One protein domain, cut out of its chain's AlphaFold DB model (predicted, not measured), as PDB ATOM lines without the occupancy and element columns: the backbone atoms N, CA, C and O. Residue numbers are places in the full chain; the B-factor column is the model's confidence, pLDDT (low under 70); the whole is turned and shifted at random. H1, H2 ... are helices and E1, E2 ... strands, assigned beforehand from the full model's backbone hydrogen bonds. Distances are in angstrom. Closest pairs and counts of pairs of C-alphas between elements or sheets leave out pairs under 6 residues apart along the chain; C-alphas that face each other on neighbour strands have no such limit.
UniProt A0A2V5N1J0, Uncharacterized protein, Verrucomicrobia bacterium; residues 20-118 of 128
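Overview. This is residues 20 to 118 of the 128 residues of an uncharacterized protein of Verrucomicrobia bacterium (UniProt A0A2V5N1J0). A small head of strands, a strongly twisted four-stranded sheet with the hairpin of E2 and E3 beside it, sits at one end of one very long helix, H1. Residues 86 to 118 of H1 stick out from the head as a long single arm, and this arm makes the length of the whole. The printed part has 99 residues, with six named strands and then one named helix in the order E1 E2 E3 E4 E5 E6 H1; the class is mixed, helices and strands. The larger sheet runs E1, E4, E5, E6, and the smaller is E2 and E3, both antiparallel. The whole is extended, with a radius of gyration of the C-alphas of 21.9 A and spans of 75 by 33 by 21 A.

Along the chain. In the larger sheet, E1 is residues 20 to 22, beginning at C-alpha 20 at (60.269, -3.470, -130.756). E4, residues 42 to 49, is the longest strand, 19.4 A, and bends by 68 degrees at residue 46. E5 is residues 52 to 56, 13.0 A, and E6 is residues 62 to 66, 13.7 A. In the smaller sheet, E2 is residues 26 to 30, 12.7 A, and E3 is residues 33 to 37, 13.2 A. H1, residues 74 to 118, is 66.4 A long, from C-alpha 74 at (58.491, 4.377, -129.843) to C-alpha 118 at (22.278, -7.915, -75.616).

Arrangement. E4, E5 and E6 form a meander, each strand the antiparallel neighbour of the one before; E4 and E5 are a hairpin, and so are E5 and E6. N 46 and O 54 are 2.8 A apart, and N 53 and O 65 are 2.8 A apart, both within hydrogen-bond range. The pairing of E4 is staggered: residues 42 to 43 pair with E1, with N 20 and O 43 at 2.9 A, and residues 44 to 49 pair with E5. Residues 21 to 22 of E1 also pair with residues 70 to 71, antiparallel. In the hairpin of E2 and E3, N 28 and O 35 are 2.9 A apart. The closest C-alphas of E2 and E6, those of Ile 28 and Phe 63, are 7.1 A apart. E3 and E5 are apart. H1 is on the larger sheet but only grazes it, with residues 74 to 81; its closest C-alphas to E1 are those of Gly 77 and Phe 21, 5.1 A apart. In H1 every O i to N i+4 pair is within hydrogen-bond range.

Size, cuts and confidence. The two C-alphas farthest apart, those of Asp 50 and Lys 118, are 75.5 A apart. Without residues 86 to 118, which stand free, the body has 66 residues and spans 32 by 28 by 17 A. The printed part has no cut and no long link. The mean pLDDT of the printed part is 94.6, and no printed residue is under 70.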
ATOM      1  N   TYR A  20      61.718  -3.564-130.686       97.25
ATOM      2  CA  TYR A  20      60.269  -3.470-130.756       97.25
ATOM      3  C   TYR A  20      59.665  -3.275-129.366       97.25
ATOM      4  O   TYR A  20      60.316  -3.478-128.341       97.25
ATOM      5  N   PHE A  21      58.399  -2.885-129.335       97.81
ATOM      6  CA  PHE A  21      57.602  -2.754-128.126       97.81
ATOM      7  C   PHE A  21      56.330  -3.577-128.260       97.81
ATOM      8  O   PHE A  21      55.676  -3.532-129.304       97.81
ATOM      9  N   LEU A  22      55.957  -4.289-127.198       97.81
ATOM     10  CA  LEU A  22      54.692  -5.014-127.141       97.81
ATOM     11  C   LEU A  22      53.515  -4.027-127.164       97.81
ATOM     12  O   LEU A  22      53.495  -3.043-126.432       97.81
ATOM     13  N   LEU A  23      52.501  -4.289-127.979       97.56
ATOM     14  CA  LEU A  23      51.271  -3.493-128.034       97.56
ATOM     15  C   LEU A  23      50.180  -4.025-127.101       97.56
ATOM     16  O   LEU A  23      49.242  -3.299-126.770       97.56
ATOM     17  N   ARG A  24      50.292  -5.287-126.683       95.62
ATOM     18  CA  ARG A  24      49.342  -5.976-125.807       95.62
ATOM     19  C   ARG A  24      50.074  -6.842-124.788       95.62
ATOM     20  O   ARG A  24      51.274  -7.057-124.910       95.62
ATOM     21  N   PHE A  25      49.333  -7.318-123.795       95.56
ATOM     22  CA  PHE A  25      49.851  -8.248-122.804       95.56
ATOM     23  C   PHE A  25      50.172  -9.592-123.465       95.56
ATOM     24  O   PHE A  25      49.333 -10.132-124.190       95.56
ATOM     25  N   VAL A  26      51.361 -10.127-123.196       95.25
ATOM     26  CA  VAL A  26      51.803 -11.440-123.678       95.25
ATOM     27  C   VAL A  26      52.112 -12.316-122.475       95.25
ATOM     28  O   VAL A  26      52.816 -11.902-121.560       95.25
ATOM     29  N   SER A  27      51.584 -13.533-122.471       95.06
ATOM     30  CA  SER A  27      51.868 -14.527-121.439       95.06
ATOM     31  C   SER A  27      52.836 -15.558-122.000       95.06
ATOM     32  O   SER A  27      52.541 -16.172-123.023       95.06
ATOM     33  N   ILE A  28      53.954 -15.779-121.317       94.44
ATOM     34  CA  ILE A  28      54.959 -16.769-121.710       94.44
ATOM     35  C   ILE A  28      55.072 -17.857-120.646       94.44
ATOM     36  O   ILE A  28      55.038 -17.586-119.444       94.44
ATOM     37  N   THR A  29      55.209 -19.102-121.090       93.75
ATOM     38  CA  THR A  29      55.459 -20.236-120.197       93.75
ATOM     39  C   THR A  29      56.961 -20.448-120.078       93.75
ATOM     40  O   THR A  29      57.647 -20.679-121.069       93.75
ATOM     41  N   THR A  30      57.462 -20.388-118.853       90.62
ATOM     42  CA  THR A  30      58.860 -20.625-118.472       90.62
ATOM     43  C   THR A  30      58.962 -21.919-117.655       90.62
ATOM     44  O   THR A  30      57.946 -22.393-117.134       90.62
ATOM     45  N   PRO A  31      60.166 -22.489-117.457       90.62
ATOM     46  CA  PRO A  31      60.344 -23.646-116.576       90.62
ATOM     47  C   PRO A  31      59.875 -23.405-115.129       90.62
ATOM     48  O   PRO A  31      59.474 -24.343-114.448       90.62
ATOM     49  N   SER A  32      59.911 -22.152-114.664       89.69
ATOM     50  CA  SER A  32      59.496 -21.739-113.317       89.69
ATOM     51  C   SER A  32      58.012 -21.386-113.187       89.69
ATOM     52  O   SER A  32      57.546 -21.139-112.077       89.69
ATOM     53  N   GLY A  33      57.260 -21.339-114.289       93.56
ATOM     54  CA  GLY A  33      55.852 -20.946-114.290       93.56
ATOM     55  C   GLY A  33      55.508 -19.993-115.427       93.56
ATOM     56  O   GLY A  33      56.171 -19.967-116.460       93.56
ATOM     57  N   VAL A  34      54.455 -19.200-115.250       94.62
ATOM     58  CA  VAL A  34      53.966 -18.275-116.279       94.62
ATOM     59  C   VAL A  34      54.398 -16.850-115.949       94.62
ATOM     60  O   VAL A  34      54.165 -16.377-114.838       94.62
ATOM     61  N   VAL A  35      55.002 -16.166-116.920       94.31
ATOM     62  CA  VAL A  35      55.403 -14.759-116.813       94.31
ATOM     63  C   VAL A  35      54.518 -13.916-117.725       94.31
ATOM     64  O   VAL A  35      54.272 -14.265-118.880       94.31
ATOM     65  N   GLY A  36      54.014 -12.808-117.187       94.31
ATOM     66  CA  GLY A  36      53.230 -11.826-117.925       94.31
ATOM     67  C   GLY A  36      54.087 -10.645-118.356       94.31
ATOM     68  O   GLY A  36      54.655  -9.959-117.509       94.31
ATOM     69  N   LEU A  37      54.139 -10.382-119.656       96.31
ATOM     70  CA  LEU A  37      54.839  -9.248-120.243       96.31
ATOM     71  C   LEU A  37      53.823  -8.139-120.568       96.31
ATOM     72  O   LEU A  37      52.919  -8.354-121.383       96.31
ATOM     73  N   PRO A  38      53.922  -6.960-119.931       96.44
ATOM     74  CA  PRO A  38      52.960  -5.886-120.111       96.44
ATOM     75  C   PRO A  38      53.112  -5.174-121.468       96.44
ATOM     76  O   PRO A  38      54.206  -5.129-122.043       96.44
ATOM     77  N   PRO A  39      52.036  -4.530-121.961       97.56
ATOM     78  CA  PRO A  39      52.121  -3.601-123.081       97.56
ATOM     79  C   PRO A  39      53.172  -2.506-122.843       97.56
ATOM     80  O   PRO A  39      53.374  -2.026-121.731       97.56
ATOM     81  N   GLY A  40      53.828  -2.071-123.913       96.81
ATOM     82  CA  GLY A  40      54.909  -1.089-123.906       96.81
ATOM     83  C   GLY A  40      56.271  -1.643-123.491       96.81
ATOM     84  O   GLY A  40      57.263  -0.919-123.581       96.81
ATOM     85  N   MET A  41      56.353  -2.910-123.070       97.25
ATOM     86  CA  MET A  41      57.626  -3.562-122.785       97.25
ATOM     87  C   MET A  41      58.473  -3.675-124.055       97.25
ATOM     88  O   MET A  41      57.977  -4.055-125.116       97.25
ATOM     89  N   LYS A  42      59.759  -3.338-123.928       97.31
ATOM     90  CA  LYS A  42      60.744  -3.450-125.004       97.31
ATOM     91  C   LYS A  42      61.162  -4.907-125.187       97.31
ATOM     92  O   LYS A  42      61.507  -5.565-124.210       97.31
ATOM     93  N   VAL A  43      61.210  -5.356-126.433       97.25
ATOM     94  CA  VAL A  43      61.698  -6.674-126.846       97.25
ATOM     95  C   VAL A  43      62.673  -6.523-128.010       97.25
ATOM     96  O   VAL A  43      62.628  -5.538-128.753       97.25
ATOM     97  N   THR A  44      63.564  -7.496-128.164       97.69
ATOM     98  CA  THR A  44      64.555  -7.530-129.244       97.69
ATOM     99  C   THR A  44      64.216  -8.661-130.203       97.69
ATOM    100  O   THR A  44      64.059  -9.796-129.766       97.69
ATOM    101  N   ALA A  45      64.100  -8.375-131.495       96.56
ATOM    102  CA  ALA A  45      63.904  -9.395-132.515       96.56
ATOM    103  C   ALA A  45      65.194 -10.192-132.738       96.56
ATOM    104  O   ALA A  45      66.257  -9.620-132.976       96.56
ATOM    105  N   LEU A  46      65.072 -11.515-132.676       96.00
ATOM    106  CA  LEU A  46      66.129 -12.477-132.970       96.00
ATOM    107  C   LEU A  46      66.014 -12.991-134.405       96.00
ATOM    108  O   LEU A  46      67.012 -13.090-135.114       96.00
ATOM    109  N   ALA A  47      64.791 -13.299-134.843       93.44
ATOM    110  CA  ALA A  47      64.517 -13.762-136.195       93.44
ATOM    111  C   ALA A  47      63.106 -13.368-136.638       93.44
ATOM    112  O   ALA A  47      62.180 -13.300-135.830       93.44
ATOM    113  N   HIS A  48      62.936 -13.158-137.941       91.75
ATOM    114  CA  HIS A  48      61.629 -13.009-138.569       91.75
ATOM    115  C   HIS A  48      61.300 -14.297-139.334       91.75
ATOM    116  O   HIS A  48      62.104 -14.755-140.148       91.75
ATOM    117  N   ARG A  49      60.147 -14.903-139.042       87.50
ATOM    118  CA  ARG A  49      59.655 -16.139-139.661       87.50
ATOM    119  C   ARG A  49      58.242 -15.915-140.183       87.50
ATOM    120  O   ARG A  49      57.290 -15.885-139.401       87.50
ATOM    121  N   ASP A  50      58.132 -15.785-141.500       84.44
ATOM    122  CA  ASP A  50      56.899 -15.557-142.258       84.44
ATOM    123  C   ASP A  50      56.063 -14.367-141.756       84.44
ATOM    124  O   ASP A  50      56.206 -13.264-142.270       84.44
ATOM    125  N   THR A  51      55.189 -14.593-140.772       87.06
ATOM    126  CA  THR A  51      54.256 -13.607-140.188       87.06
ATOM    127  C   THR A  51      54.484 -13.374-138.689       87.06
ATOM    128  O   THR A  51      53.670 -12.742-138.004       87.06
ATOM    129  N   SER A  52      55.580 -13.916-138.155       93.62
ATOM    130  CA  SER A  52      55.907 -13.917-136.733       93.62
ATOM    131  C   SER A  52      57.366 -13.553-136.485       93.62
ATOM    132  O   SER A  52      58.260 -13.892-137.256       93.62
ATOM    133  N   PHE A  53      57.613 -12.884-135.371       95.06
ATOM    134  CA  PHE A  53      58.936 -12.549-134.879       95.06
ATOM    135  C   PHE A  53      59.261 -13.452-133.696       95.06
ATOM    136  O   PHE A  53      58.491 -13.555-132.743       95.06
ATOM    137  N   GLU A  54      60.425 -14.085-133.750       96.50
ATOM    138  CA  GLU A  54      61.073 -14.649-132.577       96.50
ATOM    139  C   GLU A  54      61.777 -13.498-131.865       96.50
ATOM    140  O   GLU A  54      62.646 -12.839-132.442       96.50
ATOM    141  N   VAL A  55      61.357 -13.210-130.639       96.44
ATOM    142  CA  VAL A  55      61.829 -12.068-129.857       96.44
ATOM    143  C   VAL A  55      62.360 -12.521-128.507       96.44
ATOM    144  O   VAL A  55      62.071 -13.627-128.047       96.44
ATOM    145  N   THR A  56      63.117 -11.640-127.861       96.81
ATOM    146  CA  THR A  56      63.558 -11.819-126.484       96.81
ATOM    147  C   THR A  56      63.322 -10.584-125.626       96.81
ATOM    148  O   THR A  56      63.385  -9.450-126.116       96.81
ATOM    149  N   ASP A  57      63.001 -10.805-124.353       95.19
ATOM    150  CA  ASP A  57      62.862  -9.755-123.348       95.19
ATOM    151  C   ASP A  57      64.205  -9.439-122.657       95.19
ATOM    152  O   ASP A  57      65.277  -9.836-123.113       95.19
ATOM    153  N   ALA A  58      64.161  -8.663-121.572       92.50
ATOM    154  CA  ALA A  58      65.352  -8.320-120.794       92.50
ATOM    155  C   ALA A  58      65.911  -9.499-119.973       92.50
ATOM    156  O   ALA A  58      67.085  -9.474-119.608       92.50
ATOM    157  N   ASP A  59      65.090 -10.516-119.710       93.06
ATOM    158  CA  ASP A  59      65.424 -11.694-118.907       93.06
ATOM    159  C   ASP A  59      65.858 -12.889-119.784       93.06
ATOM    160  O   ASP A  59      66.098 -13.989-119.288       93.06
ATOM    161  N   ASN A  60      66.040 -12.659-121.091       93.31
ATOM    162  CA  ASN A  60      66.401 -13.646-122.112       93.31
ATOM    163  C   ASN A  60      65.355 -14.749-122.322       93.31
ATOM    164  O   ASN A  60      65.679 -15.836-122.814       93.31
ATOM    165  N   HIS A  61      64.090 -14.494-121.994       93.94
ATOM    166  CA  HIS A  61      63.030 -15.388-122.425       93.94
ATOM    167  C   HIS A  61      62.841 -15.239-123.931       93.94
ATOM    168  O   HIS A  61      62.724 -14.121-124.432       93.94
ATOM    169  N   VAL A  62      62.814 -16.356-124.657       94.88
ATOM    170  CA  VAL A  62      62.586 -16.373-126.108       94.88
ATOM    171  C   VAL A  62      61.164 -16.830-126.381       94.88
ATOM    172  O   VAL A  62      60.729 -17.867-125.880       94.88
ATOM    173  N   PHE A  63      60.431 -16.051-127.166       94.81
ATOM    174  CA  PHE A  63      59.037 -16.327-127.489       94.81
ATOM    175  C   PHE A  63      58.668 -15.762-128.860       94.81
ATOM    176  O   PHE A  63      59.394 -14.954-129.440       94.81
ATOM    177  N   GLN A  64      57.538 -16.219-129.395       95.31
ATOM    178  CA  GLN A  64      57.024 -15.760-130.680       95.31
ATOM    179  C   GLN A  64      55.918 -14.731-130.487       95.31
ATOM    180  O   GLN A  64      55.057 -14.882-129.620       95.31
ATOM    181  N   VAL A  65      55.936 -13.706-131.331       95.12
ATOM    182  CA  VAL A  65      54.907 -12.667-131.419       95.12
ATOM    183  C   VAL A  65      54.561 -12.416-132.877       95.12
ATOM    184  O   VAL A  65      55.400 -12.553-133.764       95.12
ATOM    185  N   THR A  66      53.324 -12.035-133.152       95.12
ATOM    186  CA  THR A  66      52.897 -11.631-134.496       95.12
ATOM    187  C   THR A  66      53.235 -10.167-134.769       95.12
ATOM    188  O   THR A  66      53.360  -9.362-133.846       95.12
ATOM    189  N   GLU A  67      53.282  -9.771-136.042       92.31
ATOM    190  CA  GLU A  67      53.417  -8.356-136.437       92.31
ATOM    191  C   GLU A  67      52.366  -7.437-135.794       92.31
ATOM    192  O   GLU A  67      52.623  -6.266-135.535       92.31
ATOM    193  N   SER A  68      51.176  -7.968-135.497       93.19
ATOM    194  CA  SER A  68      50.084  -7.213-134.871       93.19
ATOM    195  C   SER A  68      50.269  -6.968-133.367       93.19
ATOM    196  O   SER A  68      49.485  -6.245-132.741       93.19
ATOM    197  N   GLU A  69      51.254  -7.624-132.758       95.31
ATOM    198  CA  GLU A  69      51.520  -7.598-131.319       95.31
ATOM    199  C   GLU A  69      52.701  -6.716-130.958       95.31
ATOM    200  O   GLU A  69      52.848  -6.367-129.787       95.31
ATOM    201  N   ILE A  70      53.497  -6.314-131.943       96.25
ATOM    202  CA  ILE A  70      54.687  -5.504-131.743       96.25
ATOM    203  C   ILE A  70      54.702  -4.280-132.643       96.25
ATOM    204  O   ILE A  70      54.059  -4.213-133.684       96.25
ATOM    205  N   THR A  71      55.465  -3.278-132.234       96.25
ATOM    206  CA  THR A  71      55.717  -2.091-133.044       96.25
ATOM    207  C   THR A  71      57.144  -1.611-132.854       96.25
ATOM    208  O   THR A  71      57.689  -1.702-131.758       96.25
ATOM    209  N   ASN A  72      57.751  -1.077-133.908       96.19
ATOM    210  CA  ASN A  72      59.007  -0.336-133.806       96.19
ATOM    211  C   ASN A  72      58.774   1.169-133.577       96.19
ATOM    212  O   ASN A  72      59.735   1.925-133.482       96.19
ATOM    213  N   ASP A  73      57.523   1.630-133.504       96.50
ATOM    214  CA  ASP A  73      57.198   3.020-133.192       96.50
ATOM    215  C   ASP A  73      57.272   3.241-131.673       96.50
ATOM    216  O   ASP A  73      56.490   2.687-130.893       96.50
ATOM    217  N   ILE A  74      58.232   4.066-131.251       95.69
ATOM    218  CA  ILE A  74      58.491   4.377-129.843       95.69
ATOM    219  C   ILE A  74      57.267   5.034-129.205       95.69
ATOM    220  O   ILE A  74      56.924   4.728-128.062       95.69
ATOM    221  N   ASP A  75      56.597   5.937-129.922       95.81
ATOM    222  CA  ASP A  75      55.476   6.688-129.365       95.81
ATOM    223  C   ASP A  75      54.261   5.767-129.163       95.81
ATOM    224  O   ASP A  75      53.560   5.889-128.153       95.81
ATOM    225  N   LEU A  76      54.048   4.791-130.058       95.81
ATOM    226  CA  LEU A  76      53.027   3.753-129.872       95.81
ATOM    227  C   LEU A  76      53.354   2.817-128.703       95.81
ATOM    228  O   LEU A  76      52.464   2.548-127.893       95.81
ATOM    229  N   GLY A  77      54.606   2.374-128.568       96.12
ATOM    230  CA  GLY A  77      55.042   1.553-127.433       96.12
ATOM    231  C   GLY A  77      54.828   2.259-126.090       96.12
ATOM    232  O   GLY A  77      54.201   1.717-125.177       96.12
ATOM    233  N   VAL A  78      55.251   3.523-125.987       96.06
ATOM    234  CA  VAL A  78      55.038   4.350-124.785       96.06
ATOM    235  C   VAL A  78      53.548   4.561-124.512       96.06
ATOM    236  O   VAL A  78      53.114   4.507-123.358       96.06
ATOM    237  N   ALA A  79      52.743   4.800-125.549       96.44
ATOM    238  CA  ALA A  79      51.301   4.955-125.394       96.44
ATOM    239  C   ALA A  79      50.634   3.668-124.884       96.44
ATOM    240  O   ALA A  79      49.756   3.758-124.025       96.44
ATOM    241  N   ALA A  80      51.055   2.495-125.368       96.94
ATOM    242  CA  ALA A  80      50.553   1.202-124.907       96.94
ATOM    243  C   ALA A  80      50.832   1.001-123.409       96.94
ATOM    244  O   ALA A  80      49.892   0.781-122.642       96.94
ATOM    245  N   GLY A  81      52.078   1.208-122.970       96.81
ATOM    246  CA  GLY A  81      52.448   1.079-121.555       96.81
ATOM    247  C   GLY A  81      51.734   2.079-120.641       96.81
ATOM    248  O   GLY A  81      51.264   1.723-119.564       96.81
ATOM    249  N   ARG A  82      51.554   3.331-121.085       97.25
ATOM    250  CA  ARG A  82      50.789   4.333-120.317       97.25
ATOM    251  C   ARG A  82      49.319   3.956-120.158       97.25
ATOM    252  O   ARG A  82      48.750   4.186-119.092       97.25
ATOM    253  N   ARG A  83      48.694   3.426-121.214       96.12
ATOM    254  CA  ARG A  83      47.290   2.989-121.169       96.12
ATOM    255  C   ARG A  83      47.113   1.831-120.198       96.12
ATOM    256  O   ARG A  83      46.182   1.876-119.399       96.12
ATOM    257  N   ASP A  84      48.014   0.855-120.246       96.88
ATOM    258  CA  ASP A  84      47.991  -0.285-119.333       96.88
ATOM    259  C   ASP A  84      48.179   0.155-117.875       96.88
ATOM    260  O   ASP A  84      47.317  -0.105-117.040       96.88
ATOM    261  N   ALA A  85      49.213   0.953-117.583       95.62
ATOM    262  CA  ALA A  85      49.457   1.467-116.234       95.62
ATOM    263  C   ALA A  85      48.261   2.263-115.677       95.62
ATOM    264  O   ALA A  85      47.889   2.117-114.509       95.62
ATOM    265  N   ALA A  86      47.613   3.080-116.514       97.06
ATOM    266  CA  ALA A  86      46.416   3.817-116.122       97.06
ATOM    267  C   ALA A  86      45.224   2.889-115.830       97.06
ATOM    268  O   ALA A  86      44.465   3.147-114.893       97.06
ATOM    269  N   LEU A  87      45.050   1.816-116.607       95.75
ATOM    270  CA  LEU A  87      44.016   0.812-116.365       95.75
ATOM    271  C   LEU A  87      44.278   0.058-115.055       95.75
ATOM    272  O   LEU A  87      43.379  -0.018-114.218       95.75
ATOM    273  N   GLN A  88      45.506  -0.416-114.842       95.06
ATOM    274  CA  GLN A  88      45.906  -1.116-113.618       95.06
ATOM    275  C   GLN A  88      45.685  -0.249-112.375       95.06
ATOM    276  O   GLN A  88      45.105  -0.708-111.393       95.06
ATOM    277  N   SER A  89      46.039   1.039-112.435       96.81
ATOM    278  CA  SER A  89      45.791   1.975-111.331       96.81
ATOM    279  C   SER A  89      44.296   2.143-111.026       96.81
ATOM    280  O   SER A  89      43.894   2.156-109.861       96.81
ATOM    281  N   ARG A  90      43.439   2.223-112.054       97.06
ATOM    282  CA  ARG A  90      41.980   2.296-111.858       97.06
ATOM    283  C   ARG A  90      41.429   1.031-111.209       97.06
ATOM    284  O   ARG A  90      40.622   1.142-110.291       97.06
ATOM    285  N   ILE A  91      41.881  -0.142-111.653       96.69
ATOM    286  CA  ILE A  91      41.482  -1.432-111.075       96.69
ATOM    287  C   ILE A  91      41.889  -1.496-109.599       96.69
ATOM    288  O   ILE A  91      41.058  -1.810-108.752       96.69
ATOM    289  N   GLN A  92      43.126  -1.122-109.265       96.69
ATOM    290  CA  GLN A  92      43.611  -1.102-107.881       96.69
ATOM    291  C   GLN A  92      42.784  -0.173-106.982       96.69
ATOM    292  O   GLN A  92      42.398  -0.561-105.881       96.69
ATOM    293  N   ASN A  93      42.461   1.031-107.461       97.25
ATOM    294  CA  ASN A  93      41.632   1.977-106.711       97.25
ATOM    295  C   ASN A  93      40.204   1.455-106.494       97.25
ATOM    296  O   ASN A  93      39.629   1.659-105.421       97.25
ATOM    297  N   GLN A  94      39.640   0.773-107.494       97.12
ATOM    298  CA  GLN A  94      38.321   0.158-107.384       97.12
ATOM    299  C   GLN A  94      38.325  -0.953-106.329       97.12
ATOM    300  O   GLN A  94      37.522  -0.906-105.403       97.12
ATOM    301  N   ILE A  95      39.298  -1.866-106.389       97.50
ATOM    302  CA  ILE A  95      39.462  -2.940-105.398       97.50
ATOM    303  C   ILE A  95      39.610  -2.359-103.988       97.50
ATOM    304  O   ILE A  95      38.921  -2.791-103.069       97.50
ATOM    305  N   ALA A  96      40.457  -1.342-103.809       96.94
ATOM    306  CA  ALA A  96      40.644  -0.706-102.507       96.94
ATOM    307  C   ALA A  96      39.355  -0.062-101.971       96.94
ATOM    308  O   ALA A  96      39.124  -0.048-100.763       96.94
ATOM    309  N   THR A  97      38.513   0.475-102.856       97.00
ATOM    310  CA  THR A  97      37.207   1.034-102.485       97.00
ATOM    311  C   THR A  97      36.233  -0.065-102.075       97.00
ATOM    312  O   THR A  97      35.527   0.082-101.077       97.00
ATOM    313  N   ASP A  98      36.209  -1.168-102.817       96.94
ATOM    314  CA  ASP A  98      35.301  -2.284-102.561       96.94
ATOM    315  C   ASP A  98      35.651  -3.012-101.259       96.94
ATOM    316  O   ASP A  98      34.752  -3.321-100.480       96.94
ATOM    317  N   VAL A  99      36.944  -3.177-100.957       97.31
ATOM    318  CA  VAL A  99      37.412  -3.711 -99.667       97.31
ATOM    319  C   VAL A  99      36.922  -2.848 -98.502       97.31
ATOM    320  O   VAL A  99      36.341  -3.373 -97.559       97.31
ATOM    321  N   ARG A 100      37.056  -1.516 -98.585       96.00
ATOM    322  CA  ARG A 100      36.575  -0.619 -97.516       96.00
ATOM    323  C   ARG A 100      35.072  -0.736 -97.292       96.00
ATOM    324  O   ARG A 100      34.629  -0.798 -96.151       96.00
ATOM    325  N   LYS A 101      34.288  -0.773 -98.374       96.44
ATOM    326  CA  LYS A 101      32.830  -0.946 -98.278       96.44
ATOM    327  C   LYS A 101      32.476  -2.272 -97.620       96.44
ATOM    328  O   LYS A 101      31.608  -2.302 -96.754       96.44
ATOM    329  N   TYR A 102      33.162  -3.343 -98.009       96.19
ATOM    330  CA  TYR A 102      32.964  -4.655 -97.416       96.19
ATOM    331  C   TYR A 102      33.254  -4.642 -95.908       96.19
ATOM    332  O   TYR A 102      32.419  -5.097 -95.127       96.19
ATOM    333  N   ASP A 103      34.373  -4.051 -95.485       96.38
ATOM    334  CA  ASP A 103      34.745  -3.956 -94.068       96.38
ATOM    335  C   ASP A 103      33.725  -3.141 -93.253       96.38
ATOM    336  O   ASP A 103      33.332  -3.543 -92.155       96.38
ATOM    337  N   GLU A 104      33.235  -2.022 -93.798       95.88
ATOM    338  CA  GLU A 104      32.180  -1.215 -93.173       95.88
ATOM    339  C   GLU A 104      30.862  -1.988 -93.025       95.88
ATOM    340  O   GLU A 104      30.177  -1.868 -92.005       95.88
ATOM    341  N   GLU A 105      30.485  -2.781 -94.031       95.25
ATOM    342  CA  GLU A 105      29.293  -3.630 -93.978       95.25
ATOM    343  C   GLU A 105      29.433  -4.747 -92.941       95.25
ATOM    344  O   GLU A 105      28.493  -4.979 -92.178       95.25
ATOM    345  N   GLN A 106      30.594  -5.406 -92.862       94.81
ATOM    346  CA  GLN A 106      30.858  -6.427 -91.840       94.81
ATOM    347  C   GLN A 106      30.807  -5.829 -90.430       94.81
ATOM    348  O   GLN A 106      30.142  -6.379 -89.552       94.81
ATOM    349  N   ALA A 107      31.419  -4.658 -90.224       95.00
ATOM    350  CA  ALA A 107      31.396  -3.972 -88.935       95.00
ATOM    351  C   ALA A 107      29.969  -3.596 -88.498       95.00
ATOM    352  O   ALA A 107      29.613  -3.767 -87.330       95.00
ATOM    353  N   LYS A 108      29.126  -3.123 -89.430       95.69
ATOM    354  CA  LYS A 108      27.708  -2.836 -89.151       95.69
ATOM    355  C   LYS A 108      26.944  -4.099 -88.767       95.69
ATOM    356  O   LYS A 108      26.243  -4.075 -87.758       95.69
ATOM    357  N   ARG A 109      27.121  -5.196 -89.511       93.88
ATOM    358  CA  ARG A 109      26.465  -6.481 -89.220       93.88
ATOM    359  C   ARG A 109      26.846  -7.007 -87.840       93.88
ATOM    360  O   ARG A 109      25.957  -7.313 -87.053       93.88
ATOM    361  N   TRP A 110      28.134  -7.021 -87.500       89.06
ATOM    362  CA  TRP A 110      28.577  -7.440 -86.166       89.06
ATOM    363  C   TRP A 110      28.032  -6.539 -85.056       89.06
ATOM    364  O   TRP A 110      27.603  -7.034 -84.015       89.06
ATOM    365  N   ALA A 111      27.977  -5.222 -85.273       92.94
ATOM    366  CA  ALA A 111      27.392  -4.303 -84.300       92.94
ATOM    367  C   ALA A 111      25.878  -4.521 -84.114       92.94
ATOM    368  O   ALA A 111      25.367  -4.387 -83.000       92.94
ATOM    369  N   GLU A 112      25.146  -4.840 -85.184       92.56
ATOM    370  CA  GLU A 112      23.721  -5.189 -85.132       92.56
ATOM    371  C   GLU A 112      23.488  -6.515 -84.401       92.56
ATOM    372  O   GLU A 112      22.618  -6.586 -83.530       92.56
ATOM    373  N   GLU A 113      24.304  -7.533 -84.680       89.94
ATOM    374  CA  GLU A 113      24.267  -8.826 -83.993       89.94
ATOM    375  C   GLU A 113      24.572  -8.687 -82.498       89.94
ATOM    376  O   GLU A 113      23.841  -9.235 -81.670       89.94
ATOM    377  N   GLU A 114      25.587  -7.903 -82.123       88.38
ATOM    378  CA  GLU A 114      25.930  -7.664 -80.718       88.38
ATOM    379  C   GLU A 114      24.794  -6.933 -79.981       88.38
ATOM    380  O   GLU A 114      24.434  -7.287 -78.851       88.38
ATOM    381  N   LYS A 115      24.174  -5.939 -80.632       88.62
ATOM    382  CA  LYS A 115      22.993  -5.247 -80.092       88.62
ATOM    383  C   LYS A 115      21.811  -6.201 -79.929       88.62
ATOM    384  O   LYS A 115      21.160  -6.172 -78.883       88.62
ATOM    385  N   ALA A 116      21.551  -7.058 -80.915       86.06
ATOM    386  CA  ALA A 116      20.485  -8.053 -80.853       86.06
ATOM    387  C   ALA A 116      20.737  -9.094 -79.748       86.06
ATOM    388  O   ALA A 116      19.815  -9.441 -79.010       86.06
ATOM    389  N   ALA A 117      21.980  -9.550 -79.567       82.62
ATOM    390  CA  ALA A 117      22.356 -10.487 -78.510       82.62
ATOM    391  C   ALA A 117      22.137  -9.899 -77.104       82.62
ATOM    392  O   ALA A 117      21.562 -10.568 -76.242       82.62
ATOM    393  N   LYS A 118      22.507  -8.627 -76.889       79.56
ATOM    394  CA  LYS A 118      22.278  -7.915 -75.616       79.56
ATOM    395  C   LYS A 118      20.793  -7.689 -75.312       79.56
ATOM    396  O   LYS A 118      20.403  -7.715 -74.152       79.56
TER     397      LYS A 118